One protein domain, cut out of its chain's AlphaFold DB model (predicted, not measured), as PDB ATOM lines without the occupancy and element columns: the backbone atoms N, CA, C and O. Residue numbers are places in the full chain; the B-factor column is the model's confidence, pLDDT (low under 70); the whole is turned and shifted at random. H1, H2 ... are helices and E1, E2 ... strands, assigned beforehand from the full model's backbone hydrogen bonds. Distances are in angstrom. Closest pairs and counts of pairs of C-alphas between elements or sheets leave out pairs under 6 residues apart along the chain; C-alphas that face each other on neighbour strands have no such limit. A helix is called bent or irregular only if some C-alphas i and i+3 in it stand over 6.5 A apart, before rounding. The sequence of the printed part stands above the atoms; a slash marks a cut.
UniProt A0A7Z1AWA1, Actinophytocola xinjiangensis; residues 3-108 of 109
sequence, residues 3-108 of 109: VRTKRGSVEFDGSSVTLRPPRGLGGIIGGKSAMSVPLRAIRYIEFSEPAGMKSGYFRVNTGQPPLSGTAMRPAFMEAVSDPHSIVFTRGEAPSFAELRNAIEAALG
ATOM      1  N   VAL A   3     149.044 116.794 139.873       94.44
ATOM      2  CA  VAL A   3     148.282 117.489 140.911       94.44
ATOM      3  C   VAL A   3     149.000 117.340 142.244       94.44
ATOM      4  O   VAL A   3     149.347 116.234 142.657       94.44
ATOM      5  N   ARG A   4     149.249 118.455 142.932       92.50
ATOM      6  CA  ARG A   4     149.911 118.479 144.244       92.50
ATOM      7  C   ARG A   4     148.912 118.875 145.317       92.50
ATOM      8  O   ARG A   4     148.112 119.779 145.110       92.50
ATOM      9  N   THR A   5     149.008 118.227 146.467       90.31
ATOM     10  CA  THR A   5     148.237 118.555 147.663       90.31
ATOM     11  C   THR A   5     149.176 118.709 148.852       90.31
ATOM     12  O   THR A   5     150.329 118.266 148.838       90.31
ATOM     13  N   LYS A   6     148.675 119.275 149.949       86.69
ATOM     14  CA  LYS A   6     149.389 119.305 151.236       86.69
ATOM     15  C   LYS A   6     149.749 117.905 151.746       86.69
ATOM     16  O   LYS A   6     150.620 117.776 152.601       86.69
ATOM     17  N   ARG A   7     149.077 116.861 151.248       86.25
ATOM     18  CA  ARG A   7     149.257 115.461 151.656       86.25
ATOM     19  C   ARG A   7     149.799 114.562 150.542       86.25
ATOM     20  O   ARG A   7     149.627 113.349 150.622       86.25
ATOM     21  N   GLY A   8     150.475 115.129 149.543       90.25
ATOM     22  CA  GLY A   8     151.186 114.369 148.518       90.25
ATOM     23  C   GLY A   8     150.938 114.885 147.108       90.25
ATOM     24  O   GLY A   8     150.755 116.077 146.884       90.25
ATOM     25  N   SER A   9     150.979 113.993 146.127       92.75
ATOM     26  CA  SER A   9     150.682 114.329 144.738       92.75
ATOM     27  C   SER A   9     150.149 113.131 143.970       92.75
ATOM     28  O   SER A   9     150.486 111.990 144.287       92.75
ATOM     29  N   VAL A  10     149.349 113.423 142.951       94.75
ATOM     30  CA  VAL A  10     148.862 112.472 141.956       94.75
ATOM     31  C   VAL A  10     149.429 112.884 140.608       94.75
ATOM     32  O   VAL A  10     149.272 114.027 140.186       94.75
ATOM     33  N   GLU A  11     150.086 111.961 139.926       95.50
ATOM     34  CA  GLU A  11     150.484 112.115 138.535       95.50
ATOM     35  C   GLU A  11     149.685 111.136 137.682       95.50
ATOM     36  O   GLU A  11     149.571 109.963 138.022       95.50
ATOM     37  N   PHE A  12     149.121 111.629 136.588       94.94
ATOM     38  CA  PHE A  12     148.376 110.842 135.621       94.94
ATOM     39  C   PHE A  12     148.937 111.095 134.223       94.94
ATOM     40  O   PHE A  12     148.938 112.238 133.760       94.94
ATOM     41  N   ASP A  13     149.427 110.051 133.559       92.62
ATOM     42  CA  ASP A  13     150.061 110.142 132.232       92.62
ATOM     43  C   ASP A  13     149.159 109.660 131.078       92.62
ATOM     44  O   ASP A  13     149.600 109.607 129.934       92.62
ATOM     45  N   GLY A  14     147.896 109.321 131.365       89.81
ATOM     46  CA  GLY A  14     146.962 108.726 130.400       89.81
ATOM     47  C   GLY A  14     146.933 107.194 130.418       89.81
ATOM     48  O   GLY A  14     145.962 106.594 129.972       89.81
ATOM     49  N   SER A  15     147.955 106.550 130.981       92.12
ATOM     50  CA  SER A  15     148.103 105.089 131.051       92.12
ATOM     51  C   SER A  15     148.304 104.559 132.473       92.12
ATOM     52  O   SER A  15     147.980 103.403 132.763       92.12
ATOM     53  N   SER A  16     148.813 105.398 133.375       94.25
ATOM     54  CA  SER A  16     149.128 105.071 134.757       94.25
ATOM     55  C   SER A  16     148.799 106.228 135.699       94.25
ATOM     56  O   SER A  16     148.834 107.402 135.320       94.25
ATOM     57  N   VAL A  17     148.476 105.879 136.944       95.31
ATOM     58  CA  VAL A  17     148.288 106.809 138.057       95.31
ATOM     59  C   VAL A  17     149.406 106.578 139.063       95.31
ATOM     60  O   VAL A  17     149.525 105.497 139.639       95.31
ATOM     61  N   THR A  18     150.213 107.603 139.303       95.38
ATOM     62  CA  THR A  18     151.288 107.580 140.291       95.38
ATOM     63  C   THR A  18     150.926 108.450 141.485       95.38
ATOM     64  O   THR A  18     150.806 109.669 141.378       95.38
ATOM     65  N   LEU A  19     150.779 107.824 142.647       93.62
ATOM     66  CA  LEU A  19     150.559 108.486 143.926       93.62
ATOM     67  C   LEU A  19     151.898 108.648 144.627       93.62
ATOM     68  O   LEU A  19     152.657 107.689 144.765       93.62
ATOM     69  N   ARG A  20     152.200 109.862 145.082       91.12
ATOM     70  CA  ARG A  20     153.399 110.121 145.877       91.12
ATOM     71  C   ARG A  20     153.020 110.771 147.203       91.12
ATOM     72  O   ARG A  20     152.307 111.776 147.187       91.12
ATOM     73  N   PRO A  21     153.507 110.251 148.337       84.75
ATOM     74  CA  PRO A  21     153.333 110.891 149.635       84.75
ATOM     75  C   PRO A  21     154.053 112.249 149.688       84.75
ATOM     76  O   PRO A  21     154.931 112.525 148.860       84.75
ATOM     77  N   PRO A  22     153.707 113.121 150.652       82.19
ATOM     78  CA  PRO A  22     154.392 114.394 150.818       82.19
ATOM     79  C   PRO A  22     155.845 114.139 151.240       82.19
ATOM     80  O   PRO A  22     156.129 113.239 152.031       82.19
ATOM     81  N   ARG A  23     156.783 114.933 150.709       69.75
ATOM     82  CA  ARG A  23     158.200 114.841 151.091       69.75
ATOM     83  C   ARG A  23     158.375 115.317 152.541       69.75
ATOM     84  O   ARG A  23     157.856 116.370 152.901       69.75
ATOM     85  N   GLY A  24     159.111 114.557 153.355       63.47
ATOM     86  CA  GLY A  24     159.412 114.884 154.756       63.47
ATOM     87  C   GLY A  24     158.640 114.049 155.787       63.47
ATOM     88  O   GLY A  24     158.055 113.014 155.469       63.47
ATOM     89  N   LEU A  25     158.643 114.507 157.043       54.69
ATOM     90  CA  LEU A  25     158.141 113.778 158.223       54.69
ATOM     91  C   LEU A  25     156.667 113.331 158.084       54.69
ATOM     92  O   LEU A  25     156.295 112.260 158.554       54.69
ATOM     93  N   GLY A  26     155.846 114.095 157.354       57.38
ATOM     94  CA  GLY A  26     154.445 113.754 157.076       57.38
ATOM     95  C   GLY A  26     154.235 112.548 156.147       57.38
ATOM     96  O   GLY A  26     153.199 111.896 156.245       57.38
ATOM     97  N   GLY A  27     155.196 112.223 155.275       58.81
ATOM     98  CA  GLY A  27     155.170 110.994 154.471       58.81
ATOM     99  C   GLY A  27     155.599 109.767 155.279       58.81
ATOM    100  O   GLY A  27     155.006 108.700 155.144       58.81
ATOM    101  N   ILE A  28     156.570 109.956 156.181       55.03
ATOM    102  CA  ILE A  28     157.121 108.909 157.055       55.03
ATOM    103  C   ILE A  28     156.096 108.486 158.120       55.03
ATOM    104  O   ILE A  28     155.861 107.294 158.293       55.03
ATOM    105  N   ILE A  29     155.420 109.439 158.780       54.66
ATOM    106  CA  ILE A  29     154.392 109.146 159.803       54.66
ATOM    107  C   ILE A  29     153.187 108.400 159.208       54.66
ATOM    108  O   ILE A  29     152.554 107.602 159.891       54.66
ATOM    109  N   GLY A  30     152.865 108.645 157.936       59.62
ATOM    110  CA  GLY A  30     151.746 107.989 157.258       59.62
ATOM    111  C   GLY A  30     152.047 106.578 156.746       59.62
ATOM    112  O   GLY A  30     151.130 105.938 156.242       59.62
ATOM    113  N   GLY A  31     153.303 106.112 156.810       64.44
ATOM    114  CA  GLY A  31     153.715 104.813 156.260       64.44
ATOM    115  C   GLY A  31     153.520 104.686 154.743       64.44
ATOM    116  O   GLY A  31     153.464 103.578 154.215       64.44
ATOM    117  N   LYS A  32     153.376 105.810 154.033       77.25
ATOM    118  CA  LYS A  32     153.086 105.815 152.601       77.25
ATOM    119  C   LYS A  32     154.379 105.830 151.799       77.25
ATOM    120  O   LYS A  32     155.260 106.649 152.051       77.25
ATOM    121  N   SER A  33     154.426 104.990 150.773       80.19
ATOM    122  CA  SER A  33     155.459 104.999 149.736       80.19
ATOM    123  C   SER A  33     154.869 105.477 148.417       80.19
ATOM    124  O   SER A  33     153.656 105.423 148.213       80.19
ATOM    125  N   ALA A  34     155.720 105.966 147.515       87.31
ATOM    126  CA  ALA A  34     155.280 106.242 146.156       87.31
ATOM    127  C   ALA A  34     154.803 104.941 145.494       87.31
ATOM    128  O   ALA A  34     155.465 103.910 145.604       87.31
ATOM    129  N   MET A  35     153.671 105.003 144.801       90.81
ATOM    130  CA  MET A  35     153.072 103.867 144.109       90.81
ATOM    131  C   MET A  35     152.649 104.302 142.712       90.81
ATOM    132  O   MET A  35     152.003 105.334 142.563       90.81
ATOM    133  N   SER A  36     152.976 103.499 141.703       94.12
ATOM    134  CA  SER A  36     152.470 103.665 140.341       94.12
ATOM    135  C   SER A  36     151.561 102.496 139.990       94.12
ATOM    136  O   SER A  36     151.937 101.338 140.181       94.12
ATOM    137  N   VAL A  37     150.353 102.797 139.515       93.94
ATOM    138  CA  VAL A  37     149.331 101.809 139.165       93.94
ATOM    139  C   VAL A  37     148.923 102.022 137.709       93.94
ATOM    140  O   VAL A  37     148.390 103.083 137.381       93.94
ATOM    141  N   PRO A  38     149.133 101.040 136.817       94.69
ATOM    142  CA  PRO A  38     148.654 101.143 135.444       94.69
ATOM    143  C   PRO A  38     147.122 101.059 135.419       94.69
ATOM    144  O   PRO A  38     146.545 100.252 136.147       94.69
ATOM    145  N   LEU A  39     146.459 101.828 134.547       91.31
ATOM    146  CA  LEU A  39     144.991 101.896 134.466       91.31
ATOM    147  C   LEU A  39     144.340 100.511 134.332       91.31
ATOM    148  O   LEU A  39     143.337 100.238 134.979       91.31
ATOM    149  N   ARG A  40     144.959  99.597 133.575       91.38
ATOM    150  CA  ARG A  40     144.484  98.209 133.404       91.38
ATOM    151  C   ARG A  40     144.420  97.382 134.697       91.38
ATOM    152  O   ARG A  40     143.748  96.359 134.721       91.38
ATOM    153  N   ALA A  41     145.165  97.768 135.734       93.50
ATOM    154  CA  ALA A  41     145.170  97.097 137.036       93.50
ATOM    155  C   ALA A  41     144.193  97.742 138.035       93.50
ATOM    156  O   ALA A  41     143.983  97.209 139.127       93.50
ATOM    157  N   ILE A  42     143.609  98.889 137.677       93.31
ATOM    158  CA  ILE A  42     142.634  99.591 138.502       93.31
ATOM    159  C   ILE A  42     141.281  98.907 138.330       93.31
ATOM    160  O   ILE A  42     140.747  98.828 137.227       93.31
ATOM    161  N   ARG A  43     140.708  98.427 139.436       94.00
ATOM    162  CA  ARG A  43     139.350  97.867 139.448       94.00
ATOM    163  C   ARG A  43     138.303  98.970 139.442       94.00
ATOM    164  O   ARG A  43     137.333  98.906 138.696       94.00
ATOM    165  N   TYR A  44     138.495  99.964 140.300       92.50
ATOM    166  CA  TYR A  44     137.678 101.168 140.365       92.50
ATOM    167  C   TYR A  44     138.454 102.293 141.049       92.50
ATOM    168  O   TYR A  44     139.489 102.072 141.685       92.50
ATOM    169  N   ILE A  45     137.935 103.506 140.909       93.12
ATOM    170  CA  ILE A  45     138.469 104.708 141.538       93.12
ATOM    171  C   ILE A  45     137.377 105.280 142.432       93.12
ATOM    172  O   ILE A  45     136.233 105.421 141.998       93.12
ATOM    173  N   GLU A  46     137.722 105.596 143.676       94.12
ATOM    174  CA  GLU A  46     136.827 106.317 144.576       94.12
ATOM    175  C   GLU A  46     137.137 107.809 144.504       94.12
ATOM    176  O   GLU A  46     138.262 108.246 144.776       94.12
ATOM    177  N   PHE A  47     136.110 108.581 144.166       93.62
ATOM    178  CA  PHE A  47     136.133 110.033 144.213       93.62
ATOM    179  C   PHE A  47     135.283 110.491 145.396       93.62
ATOM    180  O   PHE A  47     134.058 110.403 145.362       93.62
ATOM    181  N   SER A  48     135.933 110.989 146.444       93.44
ATOM    182  CA  SER A  48     135.262 111.677 147.543       93.44
ATOM    183  C   SER A  48     135.618 113.153 147.470       93.44
ATOM    184  O   SER A  48     136.743 113.541 147.784       93.44
ATOM    185  N   GLU A  49     134.683 113.972 146.998       91.75
ATOM    186  CA  GLU A  49     134.931 115.393 146.781       91.75
ATOM    187  C   GLU A  49     135.071 116.159 148.110       91.75
ATOM    188  O   GLU A  49     134.298 115.924 149.048       91.75
ATOM    189  N   PRO A  50     136.034 117.091 148.229       91.38
ATOM    190  CA  PRO A  50     136.093 117.995 149.372       91.38
ATOM    191  C   PRO A  50     134.865 118.914 149.390       91.38
ATOM    192  O   PRO A  50     134.661 119.699 148.469       91.38
ATOM    193  N   ALA A  51     134.067 118.872 150.460       86.31
ATOM    194  CA  ALA A  51     132.826 119.643 150.567       86.31
ATOM    195  C   ALA A  51     132.673 120.317 151.937       86.31
ATOM    196  O   ALA A  51     132.864 119.700 152.989       86.31
ATOM    197  N   GLY A  52     132.280 121.596 151.945       80.69
ATOM    198  CA  GLY A  52     132.066 122.368 153.173       80.69
ATOM    199  C   GLY A  52     133.323 122.437 154.049       80.69
ATOM    200  O   GLY A  52     134.316 123.050 153.665       80.69
ATOM    201  N   MET A  53     133.279 121.825 155.237       78.06
ATOM    202  CA  MET A  53     134.431 121.689 156.151       78.06
ATOM    203  C   MET A  53     135.156 120.335 156.036       78.06
ATOM    204  O   MET A  53     136.142 120.105 156.735       78.06
ATOM    205  N   LYS A  54     134.689 119.421 155.178       83.25
ATOM    206  CA  LYS A  54     135.234 118.064 155.051       83.25
ATOM    207  C   LYS A  54     136.312 118.016 153.971       83.25
ATOM    208  O   LYS A  54     136.146 118.557 152.880       83.25
ATOM    209  N   SER A  55     137.419 117.353 154.290       90.38
ATOM    210  CA  SER A  55     138.422 116.986 153.288       90.38
ATOM    211  C   SER A  55     137.925 115.789 152.483       90.38
ATOM    212  O   SER A  55     137.265 114.905 153.031       90.38
ATOM    213  N   GLY A  56     138.250 115.785 151.198       92.88
ATOM    214  CA  GLY A  56     137.988 114.693 150.278       92.88
ATOM    215  C   GLY A  56     139.208 113.795 150.096       92.88
ATOM    216  O   GLY A  56     140.287 114.034 150.658       92.88
ATOM    217  N   TYR A  57     139.048 112.761 149.281       94.00
ATOM    218  CA  TYR A  57     140.134 111.878 148.890       94.00
ATOM    219  C   TYR A  57     139.909 111.293 147.497       94.00
ATOM    220  O   TYR A  57     138.785 111.080 147.044       94.00
ATOM    221  N   PHE A  58     141.023 111.018 146.837       95.31
ATOM    222  CA  PHE A  58     141.115 110.225 145.624       95.31
ATOM    223  C   PHE A  58     141.765 108.896 145.991       95.31
ATOM    224  O   PHE A  58     142.830 108.911 146.613       95.31
ATOM    225  N   ARG A  59     141.161 107.764 145.624       94.44
ATOM    226  CA  ARG A  59     141.709 106.434 145.925       94.44
ATOM    227  C   ARG A  59     141.645 105.514 144.715       94.44
ATOM    228  O   ARG A  59     140.604 105.390 144.077       94.44
ATOM    229  N   VAL A  60     142.752 104.829 144.449       94.81
ATOM    230  CA  VAL A  60     142.873 103.815 143.399       94.81
ATOM    231  C   VAL A  60     142.703 102.431 144.009       94.81
ATOM    232  O   VAL A  60     143.562 101.981 144.763       94.81
ATOM    233  N   ASN A  61     141.639 101.718 143.654       94.50
ATOM    234  CA  ASN A  61     141.449 100.354 144.128       94.50
ATOM    235  C   ASN A  61     142.042  99.335 143.142       94.50
ATOM    236  O   ASN A  61     141.679  99.306 141.964       94.50
ATOM    237  N   THR A  62     142.914  98.459 143.636       92.94
ATOM    238  CA  THR A  62     143.500  97.334 142.886       92.94
ATOM    239  C   THR A  62     143.112  95.972 143.477       92.94
ATOM    240  O   THR A  62     143.704  94.956 143.121       92.94
ATOM    241  N   GLY A  63     142.130  95.929 144.384       91.62
ATOM    242  CA  GLY A  63     141.691  94.724 145.100       91.62
ATOM    243  C   GLY A  63     141.605  94.871 146.623       91.62
ATOM    244  O   GLY A  63     141.276  93.899 147.297       91.62
ATOM    245  N   GLN A  64     141.888  96.053 147.176       89.44
ATOM    246  CA  GLN A  64     141.742  96.325 148.608       89.44
ATOM    247  C   GLN A  64     140.254  96.361 149.005       89.44
ATOM    248  O   GLN A  64     139.410  96.728 148.180       89.44
ATOM    249  N   PRO A  65     139.911  96.072 150.272       87.62
ATOM    250  CA  PRO A  65     138.574  96.339 150.796       87.62
ATOM    251  C   PRO A  65     138.170  97.821 150.638       87.62
ATOM    252  O   PRO A  65     139.044  98.704 150.639       87.62
ATOM    253  N   PRO A  66     136.865  98.126 150.501       84.94
ATOM    254  CA  PRO A  66     136.378  99.505 150.532       84.94
ATOM    255  C   PRO A  66     136.720 100.161 151.878       84.94
ATOM    256  O   PRO A  66     136.830  99.470 152.894       84.94
ATOM    257  N   LEU A  67     136.897 101.484 151.888       86.50
ATOM    258  CA  LEU A  67     137.083 102.214 153.144       86.50
ATOM    259  C   LEU A  67     135.800 102.110 153.971       86.50
ATOM    260  O   LEU A  67     134.709 102.369 153.461       86.50
ATOM    261  N   SER A  68     135.930 101.699 155.232       79.69
ATOM    262  CA  SER A  68     134.774 101.267 156.025       79.69
ATOM    263  C   SER A  68     133.903 102.430 156.489       79.69
ATOM    264  O   SER A  68     132.686 102.288 156.533       79.69
ATOM    265  N   GLY A  69     134.527 103.580 156.781       74.12
ATOM    266  CA  GLY A  69     133.880 104.873 156.990       74.12
ATOM    267  C   GLY A  69     132.664 104.838 157.916       74.12
ATOM    268  O   GLY A  69     131.532 104.722 157.463       74.12
ATOM    269  N   THR A  70     132.866 105.035 159.216       76.56
ATOM    270  CA  THR A  70     131.762 105.130 160.186       76.56
ATOM    271  C   THR A  70     131.450 106.582 160.549       76.56
ATOM    272  O   THR A  70     132.245 107.490 160.294       76.56
ATOM    273  N   ALA A  71     130.308 106.822 161.202       69.62
ATOM    274  CA  ALA A  71     129.951 108.153 161.706       69.62
ATOM    275  C   ALA A  71     131.010 108.725 162.672       69.62
ATOM    276  O   ALA A  71     131.254 109.930 162.673       69.62
ATOM    277  N   MET A  72     131.669 107.861 163.457       73.00
ATOM    278  CA  MET A  72     132.743 108.249 164.383       73.00
ATOM    279  C   MET A  72     134.129 108.288 163.724       73.00
ATOM    280  O   MET A  72     135.009 109.009 164.190       73.00
ATOM    281  N   ARG A  73     134.343 107.536 162.637       78.69
ATOM    282  CA  ARG A  73     135.605 107.497 161.888       78.69
ATOM    283  C   ARG A  73     135.317 107.578 160.387       78.69
ATOM    284  O   ARG A  73     135.216 106.540 159.735       78.69
ATOM    285  N   PRO A  74     135.183 108.793 159.828       81.06
ATOM    286  CA  PRO A  74     134.877 108.974 158.413       81.06
ATOM    287  C   PRO A  74     135.920 108.301 157.515       81.06
ATOM    288  O   PRO A  74     137.102 108.304 157.856       81.06
ATOM    289  N   ALA A  75     135.512 107.813 156.338       84.75
ATOM    290  CA  ALA A  75     136.391 107.123 155.380       84.75
ATOM    291  C   ALA A  75     137.666 107.921 155.047       84.75
ATOM    292  O   ALA A  75     138.754 107.366 154.921       84.75
ATOM    293  N   PHE A  76     137.555 109.249 155.024       84.00
ATOM    294  CA  PHE A  76     138.685 110.165 154.908       84.00
ATOM    295  C   PHE A  76     139.843 109.862 155.881       84.00
ATOM    296  O   PHE A  76     141.008 109.928 155.497       84.00
ATOM    297  N   MET A  77     139.544 109.521 157.137       85.62
ATOM    298  CA  MET A  77     140.563 109.228 158.150       85.62
ATOM    299  C   MET A  77     141.344 107.951 157.831       85.62
ATOM    300  O   MET A  77     142.523 107.866 158.159       85.62
ATOM    301  N   GLU A  78     140.715 106.972 157.181       88.06
ATOM    302  CA  GLU A  78     141.400 105.775 156.679       88.06
ATOM    303  C   GLU A  78     142.242 106.114 155.437       88.06
ATOM    304  O   GLU A  78     143.398 105.695 155.341       88.06
ATOM    305  N   ALA A  79     141.721 106.968 154.545       88.81
ATOM    306  CA  ALA A  79     142.448 107.460 153.372       88.81
ATOM    307  C   ALA A  79     143.737 108.220 153.750       88.81
ATOM    308  O   ALA A  79     144.751 108.155 153.055       88.81
ATOM    309  N   VAL A  80     143.773 108.906 154.896       86.62
ATOM    310  CA  VAL A  80     145.009 109.561 155.368       86.62
ATOM    311  C   VAL A  80     146.171 108.569 155.491       86.62
ATOM    312  O   VAL A  80     147.295 108.947 155.163       86.62
ATOM    313  N   SER A  81     145.911 107.322 155.892       84.69
ATOM    314  CA  SER A  81     146.914 106.254 156.030       84.69
ATOM    315  C   SER A  81     146.998 105.299 154.834       84.69
ATOM    316  O   SER A  81     147.987 104.593 154.710       84.69
ATOM    317  N   ASP A  82     146.010 105.274 153.935       86.94
ATOM    318  CA  ASP A  82     145.988 104.321 152.816       86.94
ATOM    319  C   ASP A  82     146.963 104.729 151.684       86.94
ATOM    320  O   ASP A  82     146.737 105.771 151.049       86.94
ATOM    321  N   PRO A  83     148.018 103.942 151.377       86.88
ATOM    322  CA  PRO A  83     148.975 104.229 150.300       86.88
ATOM    323  C   PRO A  83     148.330 104.394 148.919       86.88
ATOM    324  O   PRO A  83     148.878 105.073 148.053       86.88
ATOM    325  N   HIS A  84     147.144 103.817 148.733       91.69
ATOM    326  CA  HIS A  84     146.370 103.878 147.503       91.69
ATOM    327  C   HIS A  84     145.547 105.156 147.360       91.69
ATOM    328  O   HIS A  84     144.748 105.270 146.432       91.69
ATOM    329  N   SER A  85     145.722 106.125 148.260       92.56
ATOM    330  CA  SER A  85     144.935 107.350 148.251       92.56
ATOM    331  C   SER A  85     145.739 108.621 148.500       92.56
ATOM    332  O   SER A  85     146.763 108.630 149.194       92.56
ATOM    333  N   ILE A  86     145.214 109.721 147.961       92.88
ATOM    334  CA  ILE A  86     145.664 111.088 148.212       92.88
ATOM    335  C   ILE A  86     144.486 111.911 148.719       92.88
ATOM    336  O   ILE A  86     143.376 111.860 148.199       92.88
ATOM    337  N   VAL A  87     144.762 112.685 149.760       92.56
ATOM    338  CA  VAL A  87     143.802 113.561 150.421       92.56
ATOM    339  C   VAL A  87     143.825 114.948 149.794       92.56
ATOM    340  O   VAL A  87     144.903 115.495 149.541       92.56
ATOM    341  N   PHE A  88     142.633 115.523 149.655       93.81
ATOM    342  CA  PHE A  88     142.396 116.888 149.205       93.81
ATOM    343  C   PHE A  88     141.665 117.669 150.296       93.81
ATOM    344  O   PHE A  88     140.584 117.300 150.755       93.81
ATOM    345  N   THR A  89     142.266 118.761 150.739       92.19
ATOM    346  CA  THR A  89     141.626 119.740 151.616       92.19
ATOM    347  C   THR A  89     140.600 120.561 150.837       92.19
ATOM    348  O   THR A  89     140.598 120.586 149.609       92.19
ATOM    349  N   ARG A  90     139.744 121.302 151.547       90.56
ATOM    350  CA  ARG A  90     138.750 122.194 150.928       90.56
ATOM    351  C   ARG A  90     139.358 123.156 149.899       90.56
ATOM    352  O   ARG A  90     138.783 123.358 148.839       90.56
ATOM    353  N   GLY A  91     140.509 123.756 150.211       90.88
ATOM    354  CA  GLY A  91     141.179 124.703 149.308       90.88
ATOM    355  C   GLY A  91     141.711 124.060 148.023       90.88
ATOM    356  O   GLY A  91     142.064 124.770 147.093       90.88
ATOM    357  N   GLU A  92     141.751 122.729 147.969       94.56
ATOM    358  CA  GLU A  92     142.245 121.939 146.839       94.56
ATOM    359  C   GLU A  92     141.089 121.320 146.032       94.56
ATOM    360  O   GLU A  92     141.335 120.511 145.140       94.56
ATOM    361  N   ALA A  93     139.834 121.704 146.306       93.62
ATOM    362  CA  ALA A  93     138.664 121.249 145.550       93.62
ATOM    363  C   ALA A  93     138.771 121.515 144.031       93.62
ATOM    364  O   ALA A  93     138.465 120.599 143.269       93.62
ATOM    365  N   PRO A  94     139.284 122.671 143.550       94.31
ATOM    366  CA  PRO A  94     139.490 122.875 142.115       94.31
ATOM    367  C   PRO A  94     140.457 121.851 141.503       94.31
ATOM    368  O   PRO A  94     140.177 121.287 140.451       94.31
ATOM    369  N   SER A  95     141.559 121.547 142.195       94.31
ATOM    370  CA  SER A  95     142.529 120.545 141.740       94.31
ATOM    371  C   SER A  95     141.981 119.117 141.813       94.31
ATOM    372  O   SER A  95     142.360 118.269 141.008       94.31
ATOM    373  N   PHE A  96     141.086 118.833 142.765       95.69
ATOM    374  CA  PHE A  96     140.362 117.563 142.814       95.69
ATOM    375  C   PHE A  96     139.451 117.401 141.592       95.69
ATOM    376  O   PHE A  96     139.473 116.352 140.951       95.69
ATOM    377  N   ALA A  97     138.685 118.441 141.251       95.06
ATOM    378  CA  ALA A  97     137.809 118.439 140.084       95.06
ATOM    379  C   ALA A  97     138.605 118.285 138.778       95.06
ATOM    380  O   ALA A  97     138.239 117.474 137.934       95.06
ATOM    381  N   GLU A  98     139.734 118.987 138.643       94.56
ATOM    382  CA  GLU A  98     140.651 118.832 137.505       94.56
ATOM    383  C   GLU A  98     141.141 117.382 137.365       94.56
ATOM    384  O   GLU A  98     141.054 116.798 136.283       94.56
ATOM    385  N   LEU A  99     141.588 116.770 138.471       94.94
ATOM    386  CA  LEU A  99     142.021 115.373 138.486       94.94
ATOM    387  C   LEU A  99     140.905 114.419 138.063       94.94
ATOM    388  O   LEU A  99     141.127 113.532 137.238       94.94
ATOM    389  N   ARG A 100     139.719 114.595 138.648       95.06
ATOM    390  CA  ARG A 100     138.546 113.774 138.361       95.06
ATOM    391  C   ARG A 100     138.184 113.843 136.882       95.06
ATOM    392  O   ARG A 100     138.125 112.797 136.245       95.06
ATOM    393  N   ASN A 101     138.038 115.049 136.340       94.19
ATOM    394  CA  ASN A 101     137.641 115.259 134.950       94.19
ATOM    395  C   ASN A 101     138.653 114.646 133.972       94.19
ATOM    396  O   ASN A 101     138.262 114.004 133.002       94.19
ATOM    397  N   ALA A 102     139.957 114.795 134.231       91.62
ATOM    398  CA  ALA A 102     140.992 114.215 133.376       91.62
ATOM    399  C   ALA A 102     140.977 112.677 133.384       91.62
ATOM    400  O   ALA A 102     141.222 112.049 132.353       91.62
ATOM    401  N   ILE A 103     140.694 112.064 134.537       91.56
ATOM    402  CA  ILE A 103     140.582 110.607 134.655       91.56
ATOM    403  C   ILE A 103     139.285 110.102 134.017       91.56
ATOM    404  O   ILE A 103     139.330 109.119 133.284       91.56
ATOM    405  N   GLU A 104     138.148 110.752 134.273       91.50
ATOM    406  CA  GLU A 104     136.858 110.388 133.672       91.50
ATOM    407  C   GLU A 104     136.941 110.459 132.139       91.50
ATOM    408  O   GLU A 104     136.658 109.460 131.475       91.50
ATOM    409  N   ALA A 105     137.514 111.538 131.591       90.44
ATOM    410  CA  ALA A 105     137.751 111.678 130.156       90.44
ATOM    411  C   ALA A 105     138.620 110.545 129.578       90.44
ATOM    412  O   ALA A 105     138.326 110.020 128.505       90.44
ATOM    413  N   ALA A 106     139.672 110.121 130.288       87.12
ATOM    414  CA  ALA A 106     140.531 109.019 129.848       87.12
ATOM    415  C   ALA A 106     139.853 107.640 129.939       87.12
ATOM    416  O   ALA A 106     140.197 106.731 129.184       87.12
ATOM    417  N   LEU A 107     138.888 107.479 130.847       84.31
ATOM    418  CA  LEU A 107     138.057 106.279 130.960       84.31
ATOM    419  C   LEU A 107     136.866 106.285 129.985       84.31
ATOM    420  O   LEU A 107     136.109 105.314 129.965       84.31
ATOM    421  N   GLY A 108     136.698 107.349 129.190       81.12
ATOM    422  CA  GLY A 108     135.573 107.519 128.271       81.12
ATOM    423  C   GLY A 108     134.238 107.735 128.986       81.12
ATOM    424  O   GLY A 108     133.213 107.253 128.506       81.12
TER     425      GLY A 108
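Overview. This is residues 3 to 108 of the 109 residues of a protein of Actinophytocola xinjiangensis (UniProt A0A7Z1AWA1). Two small antiparallel sheets meet at an angle: the edge strand E7 of the smaller sheet, E5 E6 E7, comes up to one face of the larger, E1 E2 E3 E4, and the long helix H3 fills the angle between them, over a face of each. The short helix H2 covers the other face of the smaller sheet, and the small helix H1 lies out beyond the larger sheet, far from the middle, where E6 and E7 run. The printed part has 106 residues with three named helices and seven named strands, in the order E1 E2 E3 H1 E4 E5 E6 H2 E7 H3. Its class is mixed, helices and strands, and it is compact and rounded, with a radius of gyration of the C-alphas of 12.9 A and spans of 35 by 29 by 26 A.

Along the chain. E1, residues 3 to 5, begins at C-alpha 3 at (148.282, 117.489, 140.911). E2, residues 8 to 12, is 13.7 A long from first to last C-alpha, and E3, residues 16 to 20, is 12.9 A long. H1 is residues 25 to 29, and E4, residues 35 to 38, follows after a tight link. E5, residues 44 to 48, is 13.0 A long. E6, residues 56 to 61, is the longest strand, 16.0 A, from C-alpha 56 at (137.988, 114.693, 150.278). H2, residues 75 to 81, spans 10.6 A. E7 is residues 85 to 88, 9.9 A long. H3, residues 90 to 106, spans 24.9 A and ends at C-alpha 106 at (140.531, 109.019, 129.848); it is irregular, with C-alphas 91 and 94 at 7.6 A.

Arrangement. E1, E2 and E3 form a meander, each strand the antiparallel neighbour of the one before, with E1 and E4 as edge strands of their sheet. N 3 is 2.8 A from O 10 in the hairpin of E1 and E2, N 9 is 2.8 A from O 20 in the hairpin of E2 and E3, and N 17 is 2.8 A from O 37 between E3 and E4. H3 is on one face of this sheet, in two layers, at a height of 9.4 A over the sheet. It lies over E1 and E2 and runs along the strands, but only just, at 28 degrees to E1 on the local plane; the closest C-alphas of E1 and H3 are those of Val 3 and Ser 95, 6.6 A apart. The closest C-alphas of E2 and E7 are those of Gly 8 and Ile 86, 6.4 A apart, and those of E1 and E7 are Thr 5 and Phe 88, 6.3 A apart. E3 and E6 are near each other. E5 and E6 are an antiparallel hairpin, with N 46 and O 59 at 2.9 A; E6 and E7 are antiparallel too, with N 58 and O 86 at 2.8 A. H3 and H2 are on opposite faces of the sheet E5 E6 E7, three layers with helices on both faces. H3 runs along its strands at a height of 9.6 A over the sheet, at 18 degrees to E5 on the local plane. H2 runs across them at a height of 8.2 A, at 71 degrees to E6 on the local plane; the closest C-alphas of H2 and E7 are those of Ala 79 and Ser 85, 5.7 A apart. H1 is not on either sheet, and H2 and H3 are apart. Each O i to N i+4 pair is within hydrogen-bond range in H1, but 2 of 3 are in H2 and 11 of 13 in H3.

Size, cuts and confidence. The two C-alphas farthest apart are those of Leu 25 and Gly 108, 38.0 A. The printed part has no cut. The link from E6 to H2, residues 62 to 74, is long, and its C-alphas lie 12 to 21 A from the mean of all C-alphas. The mean pLDDT of the printed part is 87.0; residues 23 to 31, which include H1, and residue 71 are under 70.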